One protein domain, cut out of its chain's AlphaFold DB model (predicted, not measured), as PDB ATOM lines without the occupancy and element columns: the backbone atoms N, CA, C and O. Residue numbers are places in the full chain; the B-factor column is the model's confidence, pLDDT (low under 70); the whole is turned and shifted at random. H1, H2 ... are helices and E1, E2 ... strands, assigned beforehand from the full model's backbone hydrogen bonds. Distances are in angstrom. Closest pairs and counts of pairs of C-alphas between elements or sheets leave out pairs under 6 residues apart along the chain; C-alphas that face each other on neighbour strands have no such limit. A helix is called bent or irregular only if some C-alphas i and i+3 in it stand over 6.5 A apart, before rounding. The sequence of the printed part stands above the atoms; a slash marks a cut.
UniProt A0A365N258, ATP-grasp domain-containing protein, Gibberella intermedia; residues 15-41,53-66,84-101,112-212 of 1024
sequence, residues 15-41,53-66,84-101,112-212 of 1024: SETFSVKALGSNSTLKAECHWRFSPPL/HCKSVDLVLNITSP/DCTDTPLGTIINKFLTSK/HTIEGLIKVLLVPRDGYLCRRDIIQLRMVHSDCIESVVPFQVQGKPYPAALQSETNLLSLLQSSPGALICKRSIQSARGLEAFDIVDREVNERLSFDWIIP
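Overview. This is residues 15 to 41, 53 to 66, 84 to 101 and 112 to 212 of the 1024 residues of the protein "ATP-grasp domain-containing protein" of Gibberella intermedia (UniProt A0A365N258). A strongly twisted sheet of six strands curls round helix H1, with the short helix H3 beside H1 on the same face. The long, kinked helix H4 covers part of the other face, and the small helix H2 packs on edge strand E5. The printed part has 160 residues, with four named helices and six named strands in the order E1 E2 E3 H1 E4 H2 E5 H3 E6 H4. The sheet's order is E1 E2 E3 E4 E6 E5, all antiparallel, and the class is mixed, helices and strands. The whole is compact, with a radius of gyration of the C-alphas of 15.0 A and spans of 45 by 35 by 29 A.

Arrangement. In the sheet, E1, residues 15 to 21, and E2, residues 28 to 37, form a hairpin, with N 18 and O 31 2.9 A apart. E2 neighbours E3, residues 55 to 64, with N 34 and O 60 at 2.9 A. E3 neighbours E4, residues 114 to 122, with N 59 and O 118 at 2.9 A. E4 neighbours E6, residues 177 to 181, with N 119 and O 179 at 2.8 A. E6 neighbours E5, residues 145 to 150, with N 149 and O 178 at 2.8 A. The sheet curls round H1, residues 89 to 99; the closest C-alphas of H1 and E5 are those of Ile 93 and Val 149, 6.3 A apart. H1 touches H3, residues 168 to 173, about perpendicular at 83 degrees, the closest C-alphas being those of Pro 89 and Leu 172, 6.1 A apart. H4, residues 183 to 204, is on the opposite face from H3 at a height over the sheet of 8.2 A, along E4 at 10 degrees on the local plane. H4 is irregular, with C-alphas 188 and 191 9.7 A apart, and has a kink of 127 degrees near residue 191. H2, residues 134 to 139, is on the sheet; its closest C-alphas with E5 are those of Gln 136 and Val 148, 6.0 A apart. E4, H2 and E5 make a split strand-helix-strand unit, two strands running the same way with E6 between them, and its crossover is right-handed. H1, H2 and H3 have every O i to N i+4 pair within hydrogen-bond range, H4 12 of 18.

Along the chain. E1 begins at C-alpha 15, (5.820, 28.673, 24.249). From first to last C-alpha E3 is 29.1 A long, E2 28.2 A, E4 25.1 A and H4 20.6 A. H4 ends at C-alpha 204, (-19.037, 18.734, 12.451).

Size, cuts and confidence. The C-alphas farthest apart, those of His 112 and Pro 212, are 45.4 A apart. Cuts leave gaps of 12.8 A from C-alpha 41 to 53, 14.5 A from 66 to 84 and 13.7 A from 101 to 112. The links E4 to H2 and E5 to H3 are long. Mean pLDDT of the printed part is 85.7; 15 residues are under 70, among them 24 to 26 and 162 to 165.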
ATOM      1  N   SER A  15       6.191  28.277  22.884       90.44
ATOM      2  CA  SER A  15       5.820  28.673  24.249       90.44
ATOM      3  C   SER A  15       5.825  30.191  24.399       90.44
ATOM      4  O   SER A  15       6.822  30.842  24.091       90.44
ATOM      5  N   GLU A  16       4.720  30.743  24.894       93.00
ATOM      6  CA  GLU A  16       4.549  32.163  25.209       93.00
ATOM      7  C   GLU A  16       3.953  32.314  26.621       93.00
ATOM      8  O   GLU A  16       3.326  31.397  27.153       93.00
ATOM      9  N   THR A  17       4.166  33.455  27.279       92.75
ATOM     10  CA  THR A  17       3.665  33.703  28.643       92.75
ATOM     11  C   THR A  17       3.071  35.099  28.752       92.75
ATOM     12  O   THR A  17       3.666  36.078  28.308       92.75
ATOM     13  N   PHE A  18       1.905  35.176  29.385       93.12
ATOM     14  CA  PHE A  18       1.086  36.374  29.504       93.12
ATOM     15  C   PHE A  18       0.663  36.606  30.958       93.12
ATOM     16  O   PHE A  18       0.660  35.691  31.786       93.12
ATOM     17  N   SER A  19       0.278  37.842  31.257       91.25
ATOM     18  CA  SER A  19      -0.440  38.205  32.478       91.25
ATOM     19  C   SER A  19      -1.920  38.426  32.159       91.25
ATOM     20  O   SER A  19      -2.264  38.856  31.059       91.25
ATOM     21  N   VAL A  20      -2.810  38.085  33.089       89.06
ATOM     22  CA  VAL A  20      -4.263  38.147  32.867       89.06
ATOM     23  C   VAL A  20      -4.994  38.458  34.167       89.06
ATOM     24  O   VAL A  20      -4.707  37.859  35.203       89.06
ATOM     25  N   LYS A  21      -5.950  39.386  34.142       86.12
ATOM     26  CA  LYS A  21      -6.832  39.657  35.284       86.12
ATOM     27  C   LYS A  21      -8.037  38.721  35.212       86.12
ATOM     28  O   LYS A  21      -8.696  38.636  34.176       86.12
ATOM     29  N   ALA A  22      -8.312  38.004  36.300       75.56
ATOM     30  CA  ALA A  22      -9.476  37.126  36.374       75.56
ATOM     31  C   ALA A  22     -10.770  37.949  36.512       75.56
ATOM     32  O   ALA A  22     -10.824  38.902  37.290       75.56
ATOM     33  N   LEU A  23     -11.816  37.579  35.771       71.56
ATOM     34  CA  LEU A  23     -13.087  38.303  35.750       71.56
ATOM     35  C   LEU A  23     -13.683  38.414  37.167       71.56
ATOM     36  O   LEU A  23     -13.899  37.407  37.837       71.56
ATOM     37  N   GLY A  24     -13.940  39.642  37.622       64.44
ATOM     38  CA  GLY A  24     -14.455  39.915  38.971       64.44
ATOM     39  C   GLY A  24     -13.407  39.922  40.096       64.44
ATOM     40  O   GLY A  24     -13.785  40.086  41.253       64.44
ATOM     41  N   SER A  25     -12.110  39.788  39.791       66.94
ATOM     42  CA  SER A  25     -11.025  39.812  40.780       66.94
ATOM     43  C   SER A  25      -9.914  40.805  40.420       66.94
ATOM     44  O   SER A  25      -9.554  40.982  39.259       66.94
ATOM     45  N   ASN A  26      -9.292  41.394  41.444       64.06
ATOM     46  CA  ASN A  26      -8.068  42.192  41.296       64.06
ATOM     47  C   ASN A  26      -6.790  41.326  41.199       64.06
ATOM     48  O   ASN A  26      -5.691  41.862  41.053       64.06
ATOM     49  N   SER A  27      -6.899  39.994  41.292       73.38
ATOM     50  CA  SER A  27      -5.766  39.076  41.132       73.38
ATOM     51  C   SER A  27      -5.327  38.981  39.669       73.38
ATOM     52  O   SER A  27      -6.072  38.487  38.818       73.38
ATOM     53  N   THR A  28      -4.089  39.389  39.394       82.94
ATOM     54  CA  THR A  28      -3.414  39.068  38.128       82.94
ATOM     55  C   THR A  28      -2.835  37.659  38.224       82.94
ATOM     56  O   THR A  28      -2.104  37.364  39.165       82.94
ATOM     57  N   LEU A  29      -3.158  36.798  37.264       87.44
ATOM     58  CA  LEU A  29      -2.639  35.440  37.123       87.44
ATOM     59  C   LEU A  29      -1.550  35.409  36.037       87.44
ATOM     60  O   LEU A  29      -1.554  36.235  35.120       87.44
ATOM     61  N   LYS A  30      -0.639  34.435  36.116       90.94
ATOM     62  CA  LYS A  30       0.301  34.103  35.038       90.94
ATOM     63  C   LYS A  30      -0.319  32.996  34.185       90.94
ATOM     64  O   LYS A  30      -0.632  31.923  34.703       90.94
ATOM     65  N   ALA A  31      -0.459  33.248  32.886       91.81
ATOM     66  CA  ALA A  31      -0.911  32.274  31.898       91.81
ATOM     67  C   ALA A  31       0.256  31.884  30.983       91.81
ATOM     68  O   ALA A  31       0.764  32.699  30.214       91.81
ATOM     69  N   GLU A  32       0.686  30.634  31.072       93.75
ATOM     70  CA  GLU A  32       1.723  30.039  30.239       93.75
ATOM     71  C   GLU A  32       1.054  29.176  29.162       93.75
ATOM     72  O   GLU A  32       0.174  28.366  29.452       93.75
ATOM     73  N   CYS A  33       1.390  29.435  27.899       94.25
ATOM     74  CA  CYS A  33       0.654  28.953  26.735       94.25
ATOM     75  C   CYS A  33       1.603  28.203  25.802       94.25
ATOM     76  O   CYS A  33       2.463  28.823  25.170       94.25
ATOM     77  N   HIS A  34       1.424  26.889  25.684       93.12
ATOM     78  CA  HIS A  34       2.191  26.057  24.760       93.12
ATOM     79  C   HIS A  34       1.308  25.694  23.569       93.12
ATOM     80  O   HIS A  34       0.242  25.106  23.750       93.12
ATOM     81  N   TRP A  35       1.713  26.049  22.349       93.00
ATOM     82  CA  TRP A  35       0.852  25.905  21.174       93.00
ATOM     83  C   TRP A  35       1.579  25.428  19.916       93.00
ATOM     84  O   TRP A  35       2.777  25.642  19.745       93.00
ATOM     85  N   ARG A  36       0.836  24.786  19.010       91.12
ATOM     86  CA  ARG A  36       1.304  24.396  17.668       91.12
ATOM     87  C   ARG A  36       0.148  24.377  16.671       91.12
ATOM     88  O   ARG A  36      -0.999  24.176  17.059       91.12
ATOM     89  N   PHE A  37       0.436  24.506  15.378       89.12
ATOM     90  CA  PHE A  37      -0.545  24.152  14.346       89.12
ATOM     91  C   PHE A  37      -0.866  22.653  14.429       89.12
ATOM     92  O   PHE A  37       0.053  21.834  14.500       89.12
ATOM     93  N   SER A  38      -2.151  22.298  14.428       87.00
ATOM     94  CA  SER A  38      -2.581  20.904  14.560       87.00
ATOM     95  C   SER A  38      -2.106  20.064  13.359       87.00
ATOM     96  O   SER A  38      -2.154  20.548  12.219       87.00
ATOM     97  N   PRO A  39      -1.645  18.815  13.564       78.81
ATOM     98  CA  PRO A  39      -1.256  17.936  12.462       78.81
ATOM     99  C   PRO A  39      -2.430  17.654  11.505       78.81
ATOM    100  O   PRO A  39      -3.560  17.461  11.953       78.81
ATOM    101  N   PRO A  40      -2.208  17.569  10.181       66.38
ATOM    102  CA  PRO A  40      -3.263  17.166   9.258       66.38
ATOM    103  C   PRO A  40      -3.612  15.683   9.468       66.38
ATOM    104  O   PRO A  40      -2.803  14.815   9.143       66.38
ATOM    105  N   LEU A  41      -4.833  15.393   9.947       57.00
ATOM    106  CA  LEU A  41      -5.321  14.027  10.235       57.00
ATOM    107  C   LEU A  41      -5.178  13.025   9.076       57.00
ATOM    108  O   LEU A  41      -5.154  11.817   9.310       57.00
ATOM    109  N   HIS A  53     -11.924  22.284   5.136       83.56
ATOM    110  CA  HIS A  53     -12.956  23.240   5.560       83.56
ATOM    111  C   HIS A  53     -12.607  23.967   6.876       83.56
ATOM    112  O   HIS A  53     -13.165  25.023   7.159       83.56
ATOM    113  N   CYS A  54     -11.672  23.440   7.671       86.94
ATOM    114  CA  CYS A  54     -11.158  24.062   8.890       86.94
ATOM    115  C   CYS A  54      -9.630  23.893   8.964       86.94
ATOM    116  O   CYS A  54      -9.085  22.897   8.491       86.94
ATOM    117  N   LYS A  55      -8.941  24.854   9.580       88.56
ATOM    118  CA  LYS A  55      -7.591  24.692  10.145       88.56
ATOM    119  C   LYS A  55      -7.707  24.765  11.674       88.56
ATOM    120  O   LYS A  55      -8.706  25.273  12.186       88.56
ATOM    121  N   SER A  56      -6.699  24.303  12.402       91.94
ATOM    122  CA  SER A  56      -6.704  24.315  13.869       91.94
ATOM    123  C   SER A  56      -5.306  24.539  14.460       91.94
ATOM    124  O   SER A  56      -4.282  24.350  13.796       91.94
ATOM    125  N   VAL A  57      -5.285  25.002  15.711       92.62
ATOM    126  CA  VAL A  57      -4.108  25.082  16.585       92.62
ATOM    127  C   VAL A  57      -4.422  24.333  17.882       92.62
ATOM    128  O   VAL A  57      -5.485  24.526  18.479       92.62
ATOM    129  N   ASP A  58      -3.484  23.490  18.308       94.19
ATOM    130  CA  ASP A  58      -3.471  22.876  19.635       94.19
ATOM    131  C   ASP A  58      -2.926  23.915  20.622       94.19
ATOM    132  O   ASP A  58      -1.844  24.458  20.388       94.19
ATOM    133  N   LEU A  59      -3.639  24.181  21.717       94.75
ATOM    134  CA  LEU A  59      -3.202  25.061  22.802       94.75
ATOM    135  C   LEU A  59      -3.322  24.331  24.147       94.75
ATOM    136  O   LEU A  59      -4.419  23.972  24.577       94.75
ATOM    137  N   VAL A  60      -2.189  24.148  24.820       94.25
ATOM    138  CA  VAL A  60      -2.101  23.764  26.233       94.25
ATOM    139  C   VAL A  60      -1.963  25.046  27.050       94.25
ATOM    140  O   VAL A  60      -1.074  25.861  26.793       94.25
ATOM    141  N   LEU A  61      -2.859  25.243  28.013       93.69
ATOM    142  CA  LEU A  61      -2.954  26.449  28.831       93.69
ATOM    143  C   LEU A  61      -2.691  26.111  30.300       93.69
ATOM    144  O   LEU A  61      -3.487  25.413  30.924       93.69
ATOM    145  N   ASN A  62      -1.611  26.662  30.848       91.62
ATOM    146  CA  ASN A  62      -1.186  26.507  32.235       91.62
ATOM    147  C   ASN A  62      -1.364  27.829  32.996       91.62
ATOM    148  O   ASN A  62      -0.661  28.809  32.752       91.62
ATOM    149  N   ILE A  63      -2.316  27.870  33.928       88.75
ATOM    150  CA  ILE A  63      -2.638  29.047  34.745       88.75
ATOM    151  C   ILE A  63      -2.055  28.869  36.148       88.75
ATOM    152  O   ILE A  63      -2.274  27.848  36.797       88.75
ATOM    153  N   THR A  64      -1.351  29.887  36.640       87.69
ATOM    154  CA  THR A  64      -0.778  29.932  37.995       87.69
ATOM    155  C   THR A  64      -1.103  31.263  38.674       87.69
ATOM    156  O   THR A  64      -1.117  32.316  38.030       87.69
ATOM    157  N   SER A  65      -1.371  31.230  39.982       76.69
ATOM    158  CA  SER A  65      -1.489  32.448  40.790       76.69
ATOM    159  C   SER A  65      -0.107  32.849  41.309       76.69
ATOM    160  O   SER A  65       0.559  32.004  41.905       76.69
ATOM    161  N   PRO A  66       0.341  34.105  41.140       63.19
ATOM    162  CA  PRO A  66       1.534  34.587  41.824       63.19
ATOM    163  C   PRO A  66       1.282  34.676  43.337       63.19
ATOM    164  O   PRO A  66       0.206  35.086  43.778       63.19
ATOM    165  N   ASP A  84       0.014  41.895  29.002       89.62
ATOM    166  CA  ASP A  84      -1.360  41.730  29.500       89.62
ATOM    167  C   ASP A  84      -2.258  41.228  28.357       89.62
ATOM    168  O   ASP A  84      -2.293  41.827  27.280       89.62
ATOM    169  N   CYS A  85      -2.959  40.115  28.572       90.94
ATOM    170  CA  CYS A  85      -3.886  39.528  27.607       90.94
ATOM    171  C   CYS A  85      -5.361  39.592  28.046       90.94
ATOM    172  O   CYS A  85      -6.203  38.982  27.387       90.94
ATOM    173  N   THR A  86      -5.689  40.335  29.113       88.06
ATOM    174  CA  THR A  86      -7.048  40.452  29.685       88.06
ATOM    175  C   THR A  86      -8.102  40.776  28.622       88.06
ATOM    176  O   THR A  86      -9.014  39.980  28.405       88.06
ATOM    177  N   ASP A  87      -7.929  41.878  27.889       88.56
ATOM    178  CA  ASP A  87      -8.884  42.366  26.882       88.56
ATOM    179  C   ASP A  87      -8.637  41.758  25.485       88.56
ATOM    180  O   ASP A  87      -8.726  42.428  24.454       88.56
ATOM    181  N   THR A  88      -8.276  40.472  25.435       91.38
ATOM    182  CA  THR A  88      -7.968  39.741  24.192       91.38
ATOM    183  C   THR A  88      -8.770  38.436  24.090       91.38
ATOM    184  O   THR A  88      -9.319  37.957  25.091       91.38
ATOM    185  N   PRO A  89      -8.805  37.774  22.916       92.25
ATOM    186  CA  PRO A  89      -9.399  36.443  22.805       92.25
ATOM    187  C   PRO A  89      -8.739  35.405  23.732       92.25
ATOM    188  O   PRO A  89      -9.418  34.494  24.197       92.25
ATOM    189  N   LEU A  90      -7.449  35.563  24.074       94.00
ATOM    190  CA  LEU A  90      -6.766  34.694  25.039       94.00
ATOM    191  C   LEU A  90      -7.308  34.895  26.460       94.00
ATOM    192  O   LEU A  90      -7.668  33.919  27.116       94.00
ATOM    193  N   GLY A  91      -7.458  36.145  26.906       91.81
ATOM    194  CA  GLY A  91      -8.133  36.474  28.166       91.81
ATOM    195  C   GLY A  91      -9.589  35.997  28.194       91.81
ATOM    196  O   GLY A  91     -10.081  35.567  29.235       91.81
ATOM    197  N   THR A  92     -10.256  35.970  27.037       91.81
ATOM    198  CA  THR A  92     -11.615  35.420  26.882       91.81
ATOM    199  C   THR A  92     -11.638  33.893  27.052       91.81
ATOM    200  O   THR A  92     -12.480  33.387  27.796       91.81
ATOM    201  N   ILE A  93     -10.693  33.154  26.445       93.25
ATOM    202  CA  ILE A  93     -10.505  31.706  26.686       93.25
ATOM    203  C   ILE A  93     -10.255  31.450  28.175       93.25
ATOM    204  O   ILE A  93     -10.945  30.630  28.779       93.25
ATOM    205  N   ILE A  94      -9.284  32.157  28.762       91.88
ATOM    206  CA  ILE A  94      -8.856  31.982  30.154       91.88
ATOM    207  C   ILE A  94     -10.027  32.205  31.109       91.88
ATOM    208  O   ILE A  94     -10.320  31.339  31.928       91.88
ATOM    209  N   ASN A  95     -10.742  33.325  30.976       89.19
ATOM    210  CA  ASN A  95     -11.884  33.614  31.835       89.19
ATOM    211  C   ASN A  95     -13.002  32.577  31.655       89.19
ATOM    212  O   ASN A  95     -13.533  32.093  32.654       89.19
ATOM    213  N   LYS A  96     -13.306  32.135  30.424       89.38
ATOM    214  CA  LYS A  96     -14.311  31.081  30.213       89.38
ATOM    215  C   LYS A  96     -13.896  29.752  30.863       89.38
ATOM    216  O   LYS A  96     -14.716  29.147  31.551       89.38
ATOM    217  N   PHE A  97     -12.632  29.350  30.720       87.38
ATOM    218  CA  PHE A  97     -12.063  28.136  31.318       87.38
ATOM    219  C   PHE A  97     -11.982  28.177  32.855       87.38
ATOM    220  O   PHE A  97     -12.115  27.148  33.517       87.38
ATOM    221  N   LEU A  98     -11.801  29.362  33.443       85.06
ATOM    222  CA  LEU A  98     -11.900  29.544  34.890       85.06
ATOM    223  C   LEU A  98     -13.364  29.462  35.358       85.06
ATOM    224  O   LEU A  98     -13.639  28.770  36.332       85.06
ATOM    225  N   THR A  99     -14.315  30.070  34.636       78.50
ATOM    226  CA  THR A  99     -15.749  30.026  35.002       78.50
ATOM    227  C   THR A  99     -16.426  28.662  34.834       78.50
ATOM    228  O   THR A  99     -17.494  28.466  35.402       78.50
ATOM    229  N   SER A 100     -15.851  27.707  34.087       65.69
ATOM    230  CA  SER A 100     -16.390  26.335  34.027       65.69
ATOM    231  C   SER A 100     -15.944  25.454  35.202       65.69
ATOM    232  O   SER A 100     -16.338  24.288  35.293       65.69
ATOM    233  N   LYS A 101     -15.117  25.964  36.122       61.62
ATOM    234  CA  LYS A 101     -14.747  25.263  37.360       61.62
ATOM    235  C   LYS A 101     -15.749  25.609  38.473       61.62
ATOM    236  O   LYS A 101     -16.137  26.771  38.577       61.62
ATOM    237  N   HIS A 112      -0.777  24.781  42.978       61.62
ATOM    238  CA  HIS A 112      -1.908  24.312  42.160       61.62
ATOM    239  C   HIS A 112      -1.989  24.972  40.771       61.62
ATOM    240  O   HIS A 112      -2.848  25.814  40.500       61.62
ATOM    241  N   THR A 113      -1.100  24.554  39.862       71.06
ATOM    242  CA  THR A 113      -1.201  24.883  38.429       71.06
ATOM    243  C   THR A 113      -2.499  24.331  37.842       71.06
ATOM    244  O   THR A 113      -2.795  23.141  37.945       71.06
ATOM    245  N   ILE A 114      -3.265  25.198  37.186       82.06
ATOM    246  CA  ILE A 114      -4.491  24.854  36.471       82.06
ATOM    247  C   ILE A 114      -4.153  24.643  34.994       82.06
ATOM    248  O   ILE A 114      -3.941  25.599  34.255       82.06
ATOM    249  N   GLU A 115      -4.118  23.381  34.573       86.38
ATOM    250  CA  GLU A 115      -3.887  22.976  33.183       86.38
ATOM    251  C   GLU A 115      -5.214  22.756  32.435       86.38
ATOM    252  O   GLU A 115      -6.196  22.288  33.025       86.38
ATOM    253  N   GLY A 116      -5.250  23.094  31.142       89.69
ATOM    254  CA  GLY A 116      -6.384  22.852  30.250       89.69
ATOM    255  C   GLY A 116      -5.986  22.726  28.777       89.69
ATOM    256  O   GLY A 116      -5.096  23.431  28.304       89.69
ATOM    257  N   LEU A 117      -6.681  21.856  28.040       93.69
ATOM    258  CA  LEU A 117      -6.533  21.697  26.588       93.69
ATOM    259  C   LEU A 117      -7.606  22.488  25.824       93.69
ATOM    260  O   LEU A 117      -8.803  22.361  26.104       93.69
ATOM    261  N   ILE A 118      -7.173  23.279  24.839       95.81
ATOM    262  CA  ILE A 118      -8.014  24.141  24.002       95.81
ATOM    263  C   ILE A 118      -7.670  23.935  22.522       95.81
ATOM    264  O   ILE A 118      -6.503  23.945  22.134       95.81
ATOM    265  N   LYS A 119      -8.692  23.794  21.676       95.50
ATOM    266  CA  LYS A 119      -8.557  23.772  20.215       95.50
ATOM    267  C   LYS A 119      -8.951  25.129  19.644       95.50
ATOM    268  O   LYS A 119     -10.122  25.498  19.687       95.50
ATOM    269  N   VAL A 120      -8.000  25.883  19.109       95.19
ATOM    270  CA  VAL A 120      -8.288  27.148  18.417       95.19
ATOM    271  C   VAL A 120      -8.662  26.828  16.972       95.19
ATOM    272  O   VAL A 120      -7.911  26.134  16.286       95.19
ATOM    273  N   LEU A 121      -9.814  27.311  16.497       94.31
ATOM    274  CA  LEU A 121     -10.243  27.121  15.109       94.31
ATOM    275  C   LEU A 121      -9.701  28.249  14.227       94.31
ATOM    276  O   LEU A 121      -9.588  29.392  14.663       94.31
ATOM    277  N   LEU A 122      -9.373  27.941  12.976       91.25
ATOM    278  CA  LEU A 122      -8.769  28.876  12.027       91.25
ATOM    279  C   LEU A 122      -9.400  28.711  10.640       91.25
ATOM    280  O   LEU A 122      -9.643  27.592  10.180       91.25
ATOM    281  N   VAL A 123      -9.655  29.824   9.946       90.19
ATOM    282  CA  VAL A 123     -10.327  29.788   8.639       90.19
ATOM    283  C   VAL A 123      -9.350  29.435   7.502       90.19
ATOM    284  O   VAL A 123      -8.194  29.882   7.495       90.19
ATOM    285  N   PRO A 124      -9.768  28.617   6.516       87.31
ATOM    286  CA  PRO A 124      -8.894  28.207   5.418       87.31
ATOM    287  C   PRO A 124      -8.723  29.290   4.341       87.31
ATOM    288  O   PRO A 124      -7.700  29.280   3.655       87.31
ATOM    289  N   ARG A 125      -9.696  30.203   4.218       89.00
ATOM    290  CA  ARG A 125      -9.796  31.296   3.237       89.00
ATOM    291  C   ARG A 125     -10.374  32.554   3.894       89.00
ATOM    292  O   ARG A 125     -11.073  32.423   4.898       89.00
ATOM    293  N   ASP A 126     -10.126  33.717   3.300       91.44
ATOM    294  CA  ASP A 126     -10.768  34.978   3.682       91.44
ATOM    295  C   ASP A 126     -12.295  34.864   3.537       91.44
ATOM    296  O   ASP A 126     -12.784  34.284   2.561       91.44
ATOM    297  N   GLY A 127     -13.051  35.425   4.483       92.69
ATOM    298  CA  GLY A 127     -14.511  35.488   4.377       92.69
ATOM    299  C   GLY A 127     -15.242  35.714   5.699       92.69
ATOM    300  O   GLY A 127     -14.656  36.084   6.713       92.69
ATOM    301  N   TYR A 128     -16.550  35.482   5.691       92.69
ATOM    302  CA  TYR A 128     -17.458  35.689   6.819       92.69
ATOM    303  C   TYR A 128     -18.095  34.365   7.247       92.69
ATOM    304  O   TYR A 128     -18.316  33.482   6.422       92.69
ATOM    305  N   LEU A 129     -18.439  34.229   8.530       92.56
ATOM    306  CA  LEU A 129     -19.247  33.098   8.998       92.56
ATOM    307  C   LEU A 129     -20.606  33.109   8.284       92.56
ATOM    308  O   LEU A 129     -21.266  34.150   8.247       92.56
ATOM    309  N   CYS A 130     -21.070  31.960   7.784       92.25
ATOM    310  CA  CYS A 130     -22.420  31.852   7.217       92.25
ATOM    311  C   CYS A 130     -23.512  32.155   8.264       92.25
ATOM    312  O   CYS A 130     -24.570  32.686   7.929       92.25
ATOM    313  N   ARG A 131     -23.237  31.885   9.546       91.62
ATOM    314  CA  ARG A 131     -24.095  32.201  10.693       91.62
ATOM    315  C   ARG A 131     -23.222  32.480  11.926       91.62
ATOM    316  O   ARG A 131     -22.196  31.830  12.112       91.62
ATOM    317  N   ARG A 132     -23.584  33.468  12.751       90.19
ATOM    318  CA  ARG A 132     -22.723  34.034  13.820       90.19
ATOM    319  C   ARG A 132     -22.395  33.059  14.958       90.19
ATOM    320  O   ARG A 132     -21.373  33.213  15.614       90.19
ATOM    321  N   ASP A 133     -23.258  32.078  15.186       90.69
ATOM    322  CA  ASP A 133     -23.177  31.044  16.225       90.69
ATOM    323  C   ASP A 133     -22.779  29.666  15.660       90.69
ATOM    324  O   ASP A 133     -22.928  28.658  16.349       90.69
ATOM    325  N   ILE A 134     -22.322  29.584  14.400       90.69
ATOM    326  CA  ILE A 134     -22.236  28.305  13.673       90.69
ATOM    327  C   ILE A 134     -21.335  27.274  14.364       90.69
ATOM    328  O   ILE A 134     -21.600  26.076  14.280       90.69
ATOM    329  N   ILE A 135     -20.311  27.722  15.095       92.19
ATOM    330  CA  ILE A 135     -19.438  26.849  15.889       92.19
ATOM    331  C   ILE A 135     -20.223  26.291  17.086       92.19
ATOM    332  O   ILE A 135     -20.247  25.081  17.288       92.19
ATOM    333  N   GLN A 136     -20.921  27.145  17.840       89.56
ATOM    334  CA  GLN A 136     -21.779  26.759  18.962       89.56
ATOM    335  C   GLN A 136     -22.839  25.747  18.512       89.56
ATOM    336  O   GLN A 136     -22.882  24.640  19.044       89.56
ATOM    337  N   LEU A 137     -23.615  26.091  17.476       87.25
ATOM    338  CA  LEU A 137     -24.672  25.262  16.889       87.25
ATOM    339  C   LEU A 137     -24.151  23.880  16.476       87.25
ATOM    340  O   LEU A 137     -24.783  22.857  16.751       87.25
ATOM    341  N   ARG A 138     -22.973  23.822  15.844       86.94
ATOM    342  CA  ARG A 138     -22.386  22.557  15.391       86.94
ATOM    343  C   ARG A 138     -21.783  21.732  16.524       86.94
ATOM    344  O   ARG A 138     -21.787  20.511  16.395       86.94
ATOM    345  N   MET A 139     -21.337  22.337  17.627       87.38
ATOM    346  CA  MET A 139     -20.727  21.642  18.778       87.38
ATOM    347  C   MET A 139     -21.709  21.290  19.915       87.38
ATOM    348  O   MET A 139     -21.292  20.679  20.898       87.38
ATOM    349  N   VAL A 140     -23.008  21.604  19.789       79.12
ATOM    350  CA  VAL A 140     -24.044  21.170  20.753       79.12
ATOM    351  C   VAL A 140     -23.988  19.650  20.962       79.12
ATOM    352  O   VAL A 140     -23.845  18.898  19.995       79.12
ATOM    353  N   HIS A 141     -24.115  19.209  22.220       75.44
ATOM    354  CA  HIS A 141     -23.919  17.826  22.692       75.44
ATOM    355  C   HIS A 141     -22.708  17.143  22.021       75.44
ATOM    356  O   HIS A 141     -22.820  16.085  21.399       75.44
ATOM    357  N   SER A 142     -21.548  17.799  22.075       82.19
ATOM    358  CA  SER A 142     -20.261  17.155  21.810       82.19
ATOM    359  C   SER A 142     -19.877  16.235  22.962       82.19
ATOM    360  O   SER A 142     -20.123  16.549  24.130       82.19
ATOM    361  N   ASP A 143     -19.251  15.103  22.642       81.62
ATOM    362  CA  ASP A 143     -18.657  14.239  23.658       81.62
ATOM    363  C   ASP A 143     -17.338  14.824  24.174       81.62
ATOM    364  O   ASP A 143     -17.107  14.765  25.383       81.62
ATOM    365  N   CYS A 144     -16.515  15.448  23.314       87.75
ATOM    366  CA  CYS A 144     -15.196  15.956  23.700       87.75
ATOM    367  C   CYS A 144     -15.112  17.441  24.089       87.75
ATOM    368  O   CYS A 144     -14.139  17.809  24.746       87.75
ATOM    369  N   ILE A 145     -16.090  18.289  23.751       90.75
ATOM    370  CA  ILE A 145     -16.054  19.735  24.056       90.75
ATOM    371  C   ILE A 145     -16.854  20.079  25.324       90.75
ATOM    372  O   ILE A 145     -18.010  19.692  25.472       90.75
ATOM    373  N   GLU A 146     -16.220  20.813  26.246       90.19
ATOM    374  CA  GLU A 146     -16.786  21.363  27.490       90.19
ATOM    375  C   GLU A 146     -17.511  22.689  27.221       90.19
ATOM    376  O   GLU A 146     -18.612  22.909  27.714       90.19
ATOM    377  N   SER A 147     -16.916  23.577  26.415       91.12
ATOM    378  CA  SER A 147     -17.583  24.799  25.948       91.12
ATOM    379  C   SER A 147     -16.940  25.397  24.692       91.12
ATOM    380  O   SER A 147     -15.780  25.130  24.372       91.12
ATOM    381  N   VAL A 148     -17.711  26.226  23.985       92.75
ATOM    382  CA  VAL A 148     -17.260  27.028  22.838       92.75
ATOM    383  C   VAL A 148     -17.004  28.465  23.290       92.75
ATOM    384  O   VAL A 148     -17.830  29.057  23.986       92.75
ATOM    385  N   VAL A 149     -15.880  29.032  22.859       94.50
ATOM    386  CA  VAL A 149     -15.467  30.418  23.103       94.50
ATOM    387  C   VAL A 149     -15.477  31.166  21.761       94.50
ATOM    388  O   VAL A 149     -14.496  31.082  21.023       94.50
ATOM    389  N   PRO A 150     -16.572  31.849  21.380       91.44
ATOM    390  CA  PRO A 150     -16.622  32.616  20.137       91.44
ATOM    391  C   PRO A 150     -15.799  33.905  20.253       91.44
ATOM    392  O   PRO A 150     -15.815  34.561  21.296       91.44
ATOM    393  N   PHE A 151     -15.135  34.311  19.171       89.75
ATOM    394  CA  PHE A 151     -14.408  35.583  19.110       89.75
ATOM    395  C   PHE A 151     -15.157  36.572  18.212       89.75
ATOM    396  O   PHE A 151     -15.543  36.248  17.092       89.75
ATOM    397  N   GLN A 152     -15.402  37.788  18.708       71.25
ATOM    398  CA  GLN A 152     -16.174  38.792  17.971       71.25
ATOM    399  C   GLN A 152     -15.279  39.663  17.082       71.25
ATOM    400  O   GLN A 152     -14.704  40.649  17.538       71.25
ATOM    401  N   VAL A 153     -15.240  39.366  15.783       66.19
ATOM    402  CA  VAL A 153     -14.702  40.292  14.775       66.19
ATOM    403  C   VAL A 153     -15.837  41.168  14.236       66.19
ATOM    404  O   VAL A 153     -16.708  40.712  13.493       66.19
ATOM    405  N   GLN A 154     -15.855  42.450  14.620       67.38
ATOM    406  CA  GLN A 154     -16.928  43.379  14.241       67.38
ATOM    407  C   GLN A 154     -16.920  43.704  12.738       67.38
ATOM    408  O   GLN A 154     -16.205  44.589  12.269       67.38
ATOM    409  N   GLY A 155     -17.759  43.001  11.973       70.94
ATOM    410  CA  GLY A 155     -18.168  43.383  10.615       70.94
ATOM    411  C   GLY A 155     -17.086  43.338   9.527       70.94
ATOM    412  O   GLY A 155     -17.374  43.769   8.406       70.94
ATOM    413  N   LYS A 156     -15.892  42.828   9.842       84.56
ATOM    414  CA  LYS A 156     -14.772  42.537   8.930       84.56
ATOM    415  C   LYS A 156     -14.762  41.040   8.572       84.56
ATOM    416  O   LYS A 156     -15.338  40.259   9.332       84.56
ATOM    417  N   PRO A 157     -14.126  40.623   7.464       89.12
ATOM    418  CA  PRO A 157     -13.888  39.208   7.209       89.12
ATOM    419  C   PRO A 157     -12.829  38.660   8.178       89.12
ATOM    420  O   PRO A 157     -11.942  39.393   8.621       89.12
ATOM    421  N   TYR A 158     -12.901  37.364   8.463       89.75
ATOM    422  CA  TYR A 158     -11.803  36.602   9.050       89.75
ATOM    423  C   TYR A 158     -10.751  36.343   7.959       89.75
ATOM    424  O   TYR A 158     -11.133  35.879   6.881       89.75
ATOM    425  N   PRO A 159      -9.461  36.642   8.189       88.69
ATOM    426  CA  PRO A 159      -8.405  36.418   7.205       88.69
ATOM    427  C   PRO A 159      -7.954  34.950   7.183       88.69
ATOM    428  O   PRO A 159      -7.922  34.276   8.213       88.69
ATOM    429  N   ALA A 160      -7.553  34.451   6.013       86.38
ATOM    430  CA  ALA A 160      -7.016  33.108   5.843       86.38
ATOM    431  C   ALA A 160      -5.775  32.887   6.721       86.38
ATOM    432  O   ALA A 160      -4.750  33.544   6.540       86.38
ATOM    433  N   ALA A 161      -5.823  31.907   7.627       79.44
ATOM    434  CA  ALA A 161      -4.711  31.680   8.549       79.44
ATOM    435  C   ALA A 161      -3.430  31.246   7.811       79.44
ATOM    436  O   ALA A 161      -3.395  30.185   7.166       79.44
ATOM    437  N   LEU A 162      -2.381  32.064   7.922       69.25
ATOM    438  CA  LEU A 162      -1.053  31.812   7.370       69.25
ATOM    439  C   LEU A 162      -0.230  30.954   8.340       69.25
ATOM    440  O   LEU A 162      -0.138  31.252   9.527       69.25
ATOM    441  N   GLN A 163       0.437  29.917   7.828       66.81
ATOM    442  CA  GLN A 163       1.340  29.065   8.624       66.81
ATOM    443  C   GLN A 163       2.688  29.739   8.958       66.81
ATOM    444  O   GLN A 163       3.565  29.108   9.538       66.81
ATOM    445  N   SER A 164       2.867  31.005   8.568       63.75
ATOM    446  CA  SER A 164       4.035  31.836   8.880       63.75
ATOM    447  C   SER A 164       3.871  32.688  10.143       63.75
ATOM    448  O   SER A 164       4.823  33.359  10.527       63.75
ATOM    449  N   GLU A 165       2.690  32.700  10.767       66.31
ATOM    450  CA  GLU A 165       2.470  33.404  12.033       66.31
ATOM    451  C   GLU A 165       3.230  32.721  13.179       66.31
ATOM    452  O   GLU A 165       3.111  31.513  13.385       66.31
ATOM    453  N   THR A 166       3.987  33.507  13.949       72.38
ATOM    454  CA  THR A 166       4.838  33.027  15.053       72.38
ATOM    455  C   THR A 166       4.389  33.528  16.431       72.38
ATOM    456  O   THR A 166       5.178  33.499  17.370       72.38
ATOM    457  N   ASN A 167       3.161  34.044  16.554       85.75
ATOM    458  CA  ASN A 167       2.625  34.621  17.789       85.75
ATOM    459  C   ASN A 167       1.152  34.232  17.991       85.75
ATOM    460  O   ASN A 167       0.316  34.413  17.102       85.75
ATOM    461  N   LEU A 168       0.835  33.755  19.194       90.19
ATOM    462  CA  LEU A 168      -0.491  33.261  19.558       90.19
ATOM    463  C   LEU A 168      -1.581  34.339  19.482       90.19
ATOM    464  O   LEU A 168      -2.691  34.051  19.039       90.19
ATOM    465  N   LEU A 169      -1.289  35.581  19.887       89.62
ATOM    466  CA  LEU A 169      -2.291  36.655  19.893       89.62
ATOM    467  C   LEU A 169      -2.695  37.074  18.468       89.62
ATOM    468  O   LEU A 169      -3.881  37.291  18.229       89.62
ATOM    469  N   SER A 170      -1.754  37.115  17.519       86.31
ATOM    470  CA  SER A 170      -2.024  37.352  16.088       86.31
ATOM    471  C   SER A 170      -2.954  36.283  15.489       86.31
ATOM    472  O   SER A 170      -3.980  36.589  14.867       86.31
ATOM    473  N   LEU A 171      -2.662  35.005  15.763       87.19
ATOM    474  CA  LEU A 171      -3.497  33.876  15.338       87.19
ATOM    475  C   LEU A 171      -4.897  33.916  15.962       87.19
ATOM    476  O   LEU A 171      -5.888  33.683  15.272       87.19
ATOM    477  N   LEU A 172      -4.990  34.255  17.248       90.38
ATOM    478  CA  LEU A 172      -6.257  34.370  17.964       90.38
ATOM    479  C   LEU A 172      -7.114  35.553  17.489       90.38
ATOM    480  O   LEU A 172      -8.332  35.418  17.422       90.38
ATOM    481  N   GLN A 173      -6.515  36.683  17.097       85.81
ATOM    482  CA  GLN A 173      -7.236  37.799  16.457       85.81
ATOM    483  C   GLN A 173      -7.804  37.429  15.076       85.81
ATOM    484  O   GLN A 173      -8.791  38.018  14.637       85.81
ATOM    485  N   SER A 174      -7.198  36.445  14.405       84.00
ATOM    486  CA  SER A 174      -7.637  35.911  13.107       84.00
ATOM    487  C   SER A 174      -8.629  34.741  13.229       84.00
ATOM    488  O   SER A 174      -9.158  34.261  12.225       84.00
ATOM    489  N   SER A 175      -8.880  34.259  14.448       91.81
ATOM    490  CA  SER A 175      -9.738  33.110  14.732       91.81
ATOM    491  C   SER A 175     -11.206  33.531  14.936       91.81
ATOM    492  O   SER A 175     -11.464  34.571  15.540       91.81
ATOM    493  N   PRO A 176     -12.192  32.725  14.495       92.81
ATOM    494  CA  PRO A 176     -13.602  32.908  14.850       92.81
ATOM    495  C   PRO A 176     -13.980  32.326  16.222       92.81
ATOM    496  O   PRO A 176     -15.081  32.578  16.713       92.81
ATOM    497  N   GLY A 177     -13.101  31.542  16.854       94.81
ATOM    498  CA  GLY A 177     -13.357  30.966  18.169       94.81
ATOM    499  C   GLY A 177     -12.478  29.768  18.517       94.81
ATOM    500  O   GLY A 177     -11.798  29.182  17.671       94.81
ATOM    501  N   ALA A 178     -12.542  29.373  19.783       96.12
ATOM    502  CA  ALA A 178     -11.858  28.209  20.328       96.12
ATOM    503  C   ALA A 178     -12.826  27.254  21.045       96.12
ATOM    504  O   ALA A 178     -13.937  27.625  21.423       96.12
ATOM    505  N   LEU A 179     -12.392  26.013  21.239       96.12
ATOM    506  CA  LEU A 179     -13.130  24.939  21.898       96.12
ATOM    507  C   LEU A 179     -12.340  24.479  23.125       96.12
ATOM    508  O   LEU A 179     -11.173  24.116  22.996       96.12
ATOM    509  N   ILE A 180     -12.957  24.478  24.304       94.44
ATOM    510  CA  ILE A 180     -12.352  23.950  25.535       94.44
ATOM    511  C   ILE A 180     -12.717  22.466  25.639       94.44
ATOM    512  O   ILE A 180     -13.898  22.127  25.573       94.44
ATOM    513  N   CYS A 181     -11.736  21.578  25.793       92.31
ATOM    514  CA  CYS A 181     -11.957  20.128  25.843       92.31
ATOM    515  C   CYS A 181     -12.512  19.679  27.211       92.31
ATOM    516  O   CYS A 181     -12.115  20.229  28.237       92.31
ATOM    517  N   LYS A 182     -13.351  18.636  27.281       88.88
ATOM    518  CA  LYS A 182     -13.834  18.076  28.561       88.88
ATOM    519  C   LYS A 182     -12.711  17.418  29.349       88.88
ATOM    520  O   LYS A 182     -12.002  16.551  28.832       88.88
ATOM    521  N   ARG A 183     -12.614  17.763  30.637       82.62
ATOM    522  CA  ARG A 183     -11.623  17.210  31.582       82.62
ATOM    523  C   ARG A 183     -11.567  15.683  31.613       82.62
ATOM    524  O   ARG A 183     -10.474  15.139  31.682       82.62
ATOM    525  N   SER A 184     -12.702  14.993  31.485       80.69
ATOM    526  CA  SER A 184     -12.755  13.525  31.428       80.69
ATOM    527  C   SER A 184     -11.892  12.935  30.306       80.69
ATOM    528  O   SER A 184     -11.233  11.919  30.515       80.69
ATOM    529  N   ILE A 185     -11.822  13.594  29.144       78.94
ATOM    530  CA  ILE A 185     -10.950  13.178  28.039       78.94
ATOM    531  C   ILE A 185      -9.520  13.683  28.255       78.94
ATOM    532  O   ILE A 185      -8.588  12.909  28.056       78.94
ATOM    533  N   GLN A 186      -9.329  14.921  28.734       81.50
ATOM    534  CA  GLN A 186      -7.989  15.445  29.054       81.50
ATOM    535  C   GLN A 186      -7.238  14.514  30.027       81.50
ATOM    536  O   GLN A 186      -6.114  14.104  29.751       81.50
ATOM    537  N   SER A 187      -7.878  14.098  31.125       77.19
ATOM    538  CA  SER A 187      -7.288  13.203  32.129       77.19
ATOM    539  C   SER A 187      -7.113  11.756  31.652       77.19
ATOM    540  O   SER A 187      -6.236  11.061  32.158       77.19
ATOM    541  N   ALA A 188      -7.921  11.286  30.695       73.12
ATOM    542  CA  ALA A 188      -7.852   9.914  30.182       73.12
ATOM    543  C   ALA A 188      -6.913   9.737  28.972       73.12
ATOM    544  O   ALA A 188      -6.596   8.603  28.614       73.12
ATOM    545  N   ARG A 189      -6.523  10.833  28.302       76.44
ATOM    546  CA  ARG A 189      -5.797  10.815  27.016       76.44
ATOM    547  C   ARG A 189      -4.619  11.782  26.921       76.44
ATOM    548  O   ARG A 189      -3.788  11.628  26.030       76.44
ATOM    549  N   GLY A 190      -4.524  12.777  27.802       83.38
ATOM    550  CA  GLY A 190      -3.534  13.846  27.681       83.38
ATOM    551  C   GLY A 190      -3.588  14.490  26.294       83.38
ATOM    552  O   GLY A 190      -4.667  14.802  25.791       83.38
ATOM    553  N   LEU A 191      -2.432  14.632  25.645       84.94
ATOM    554  CA  LEU A 191      -2.331  15.244  24.317       84.94
ATOM    555  C   LEU A 191      -3.042  14.447  23.198       84.94
ATOM    556  O   LEU A 191      -3.450  15.067  22.219       84.94
ATOM    557  N   GLU A 192      -3.293  13.134  23.348       85.31
ATOM    558  CA  GLU A 192      -4.112  12.355  22.388       85.31
ATOM    559  C   GLU A 192      -5.572  12.859  22.323       85.31
ATOM    560  O   GLU A 192      -6.299  12.579  21.368       85.31
ATOM    561  N   ALA A 193      -6.026  13.641  23.313       86.75
ATOM    562  CA  ALA A 193      -7.334  14.292  23.266       86.75
ATOM    563  C   ALA A 193      -7.479  15.213  22.038       86.75
ATOM    564  O   ALA A 193      -8.583  15.349  21.509       86.75
ATOM    565  N   PHE A 194      -6.384  15.806  21.543       90.81
ATOM    566  CA  PHE A 194      -6.419  16.670  20.362       90.81
ATOM    567  C   PHE A 194      -6.779  15.925  19.068       90.81
ATOM    568  O   PHE A 194      -7.408  16.545  18.208       90.81
ATOM    569  N   ASP A 195      -6.470  14.627  18.957       87.75
ATOM    570  CA  ASP A 195      -6.806  13.786  17.794       87.75
ATOM    571  C   ASP A 195      -8.296  13.397  17.775       87.75
ATOM    572  O   ASP A 195      -8.914  13.260  16.716       87.75
ATOM    573  N   ILE A 196      -8.891  13.235  18.964       85.94
ATOM    574  CA  ILE A 196     -10.339  13.037  19.138       85.94
ATOM    575  C   ILE A 196     -11.070  14.323  18.738       85.94
ATOM    576  O   ILE A 196     -12.017  14.281  17.950       85.94
ATOM    577  N   VAL A 197     -10.586  15.469  19.225       89.62
ATOM    578  CA  VAL A 197     -11.163  16.787  18.931       89.62
ATOM    579  C   VAL A 197     -11.040  17.140  17.449       89.62
ATOM    580  O   VAL A 197     -12.026  17.578  16.868       89.62
ATOM    581  N   ASP A 198      -9.890  16.919  16.796       89.12
ATOM    582  CA  ASP A 198      -9.771  17.180  15.350       89.12
ATOM    583  C   ASP A 198     -10.736  16.320  14.531       89.12
ATOM    584  O   ASP A 198     -11.239  16.787  13.511       89.12
ATOM    585  N   ARG A 199     -11.032  15.084  14.951       84.75
ATOM    586  CA  ARG A 199     -12.011  14.237  14.256       84.75
ATOM    587  C   ARG A 199     -13.411  14.832  14.358       84.75
ATOM    588  O   ARG A 199     -14.025  15.117  13.333       84.75
ATOM    589  N   GLU A 200     -13.863  15.099  15.583       85.50
ATOM    590  CA  GLU A 200     -15.196  15.650  15.835       85.50
ATOM    591  C   GLU A 200     -15.362  17.049  15.197       85.50
ATOM    592  O   GLU A 200     -16.417  17.350  14.634       85.50
ATOM    593  N   VAL A 201     -14.305  17.873  15.170       88.88
ATOM    594  CA  VAL A 201     -14.273  19.167  14.461       88.88
ATOM    595  C   VAL A 201     -14.363  19.000  12.944       88.88
ATOM    596  O   VAL A 201     -15.211  19.640  12.320       88.88
ATOM    597  N   ASN A 202     -13.529  18.150  12.335       85.81
ATOM    598  CA  ASN A 202     -13.531  17.954  10.881       85.81
ATOM    599  C   ASN A 202     -14.854  17.356  10.379       85.81
ATOM    600  O   ASN A 202     -15.291  17.682   9.277       85.81
ATOM    601  N   GLU A 203     -15.523  16.527  11.180       81.88
ATOM    602  CA  GLU A 203     -16.839  15.973  10.854       81.88
ATOM    603  C   GLU A 203     -17.959  17.008  11.021       81.88
ATOM    604  O   GLU A 203     -18.765  17.193  10.100       81.88
ATOM    605  N   ARG A 204     -18.004  17.722  12.158       86.44
ATOM    606  CA  ARG A 204     -19.037  18.734  12.451       86.44
ATOM    607  C   ARG A 204     -18.926  19.986  11.574       86.44
ATOM    608  O   ARG A 204     -19.953  20.613  11.322       86.44
ATOM    609  N   LEU A 205     -17.733  20.314  11.067       88.81
ATOM    610  CA  LEU A 205     -17.462  21.439  10.155       88.81
ATOM    611  C   LEU A 205     -17.072  20.987   8.730       88.81
ATOM    612  O   LEU A 205     -16.372  21.703   8.016       88.81
ATOM    613  N   SER A 206     -17.562  19.826   8.273       85.25
ATOM    614  CA  SER A 206     -17.341  19.259   6.922       85.25
ATOM    615  C   SER A 206     -18.091  19.984   5.774       85.25
ATOM    616  O   SER A 206     -18.601  19.369   4.827       85.25
ATOM    617  N   PHE A 207     -18.203  21.310   5.853       86.62
ATOM    618  CA  PHE A 207     -18.952  22.158   4.921       86.62
ATOM    619  C   PHE A 207     -18.342  23.559   4.802       86.62
ATOM    620  O   PHE A 207     -17.467  23.932   5.574       86.62
ATOM    621  N   ASP A 208     -18.807  24.363   3.847       87.31
ATOM    622  CA  ASP A 208     -18.321  25.735   3.664       87.31
ATOM    623  C   ASP A 208     -19.021  26.701   4.638       87.31
ATOM    624  O   ASP A 208     -19.894  27.478   4.265       87.31
ATOM    625  N   TRP A 209     -18.627  26.650   5.916       91.25
ATOM    626  CA  TRP A 209     -19.108  27.556   6.974       91.25
ATOM    627  C   TRP A 209     -18.556  28.992   6.865       91.25
ATOM    628  O   TRP A 209     -19.027  29.882   7.575       91.25
ATOM    629  N   ILE A 210     -17.604  29.224   5.954       91.62
ATOM    630  CA  ILE A 210     -17.046  30.538   5.597       91.62
ATOM    631  C   ILE A 210     -17.490  30.918   4.180       91.62
ATOM    632  O   ILE A 210     -17.033  30.306   3.213       91.62
ATOM    633  N   ILE A 211     -18.334  31.936   4.037       91.31
ATOM    634  CA  ILE A 211     -18.739  32.509   2.740       91.31
ATOM    635  C   ILE A 211     -17.799  33.662   2.336       91.31
ATOM    636  O   ILE A 211     -17.249  34.314   3.223       91.31
ATOM    637  N   PRO A 212     -17.565  33.922   1.035       91.19
ATOM    638  CA  PRO A 212     -16.643  34.979   0.604       91.19
ATOM    639  C   PRO A 212     -17.179  36.383   0.917       91.19
ATOM    640  O   PRO A 212     -16.459  37.224   1.457       91.19
TER     641      PRO A 212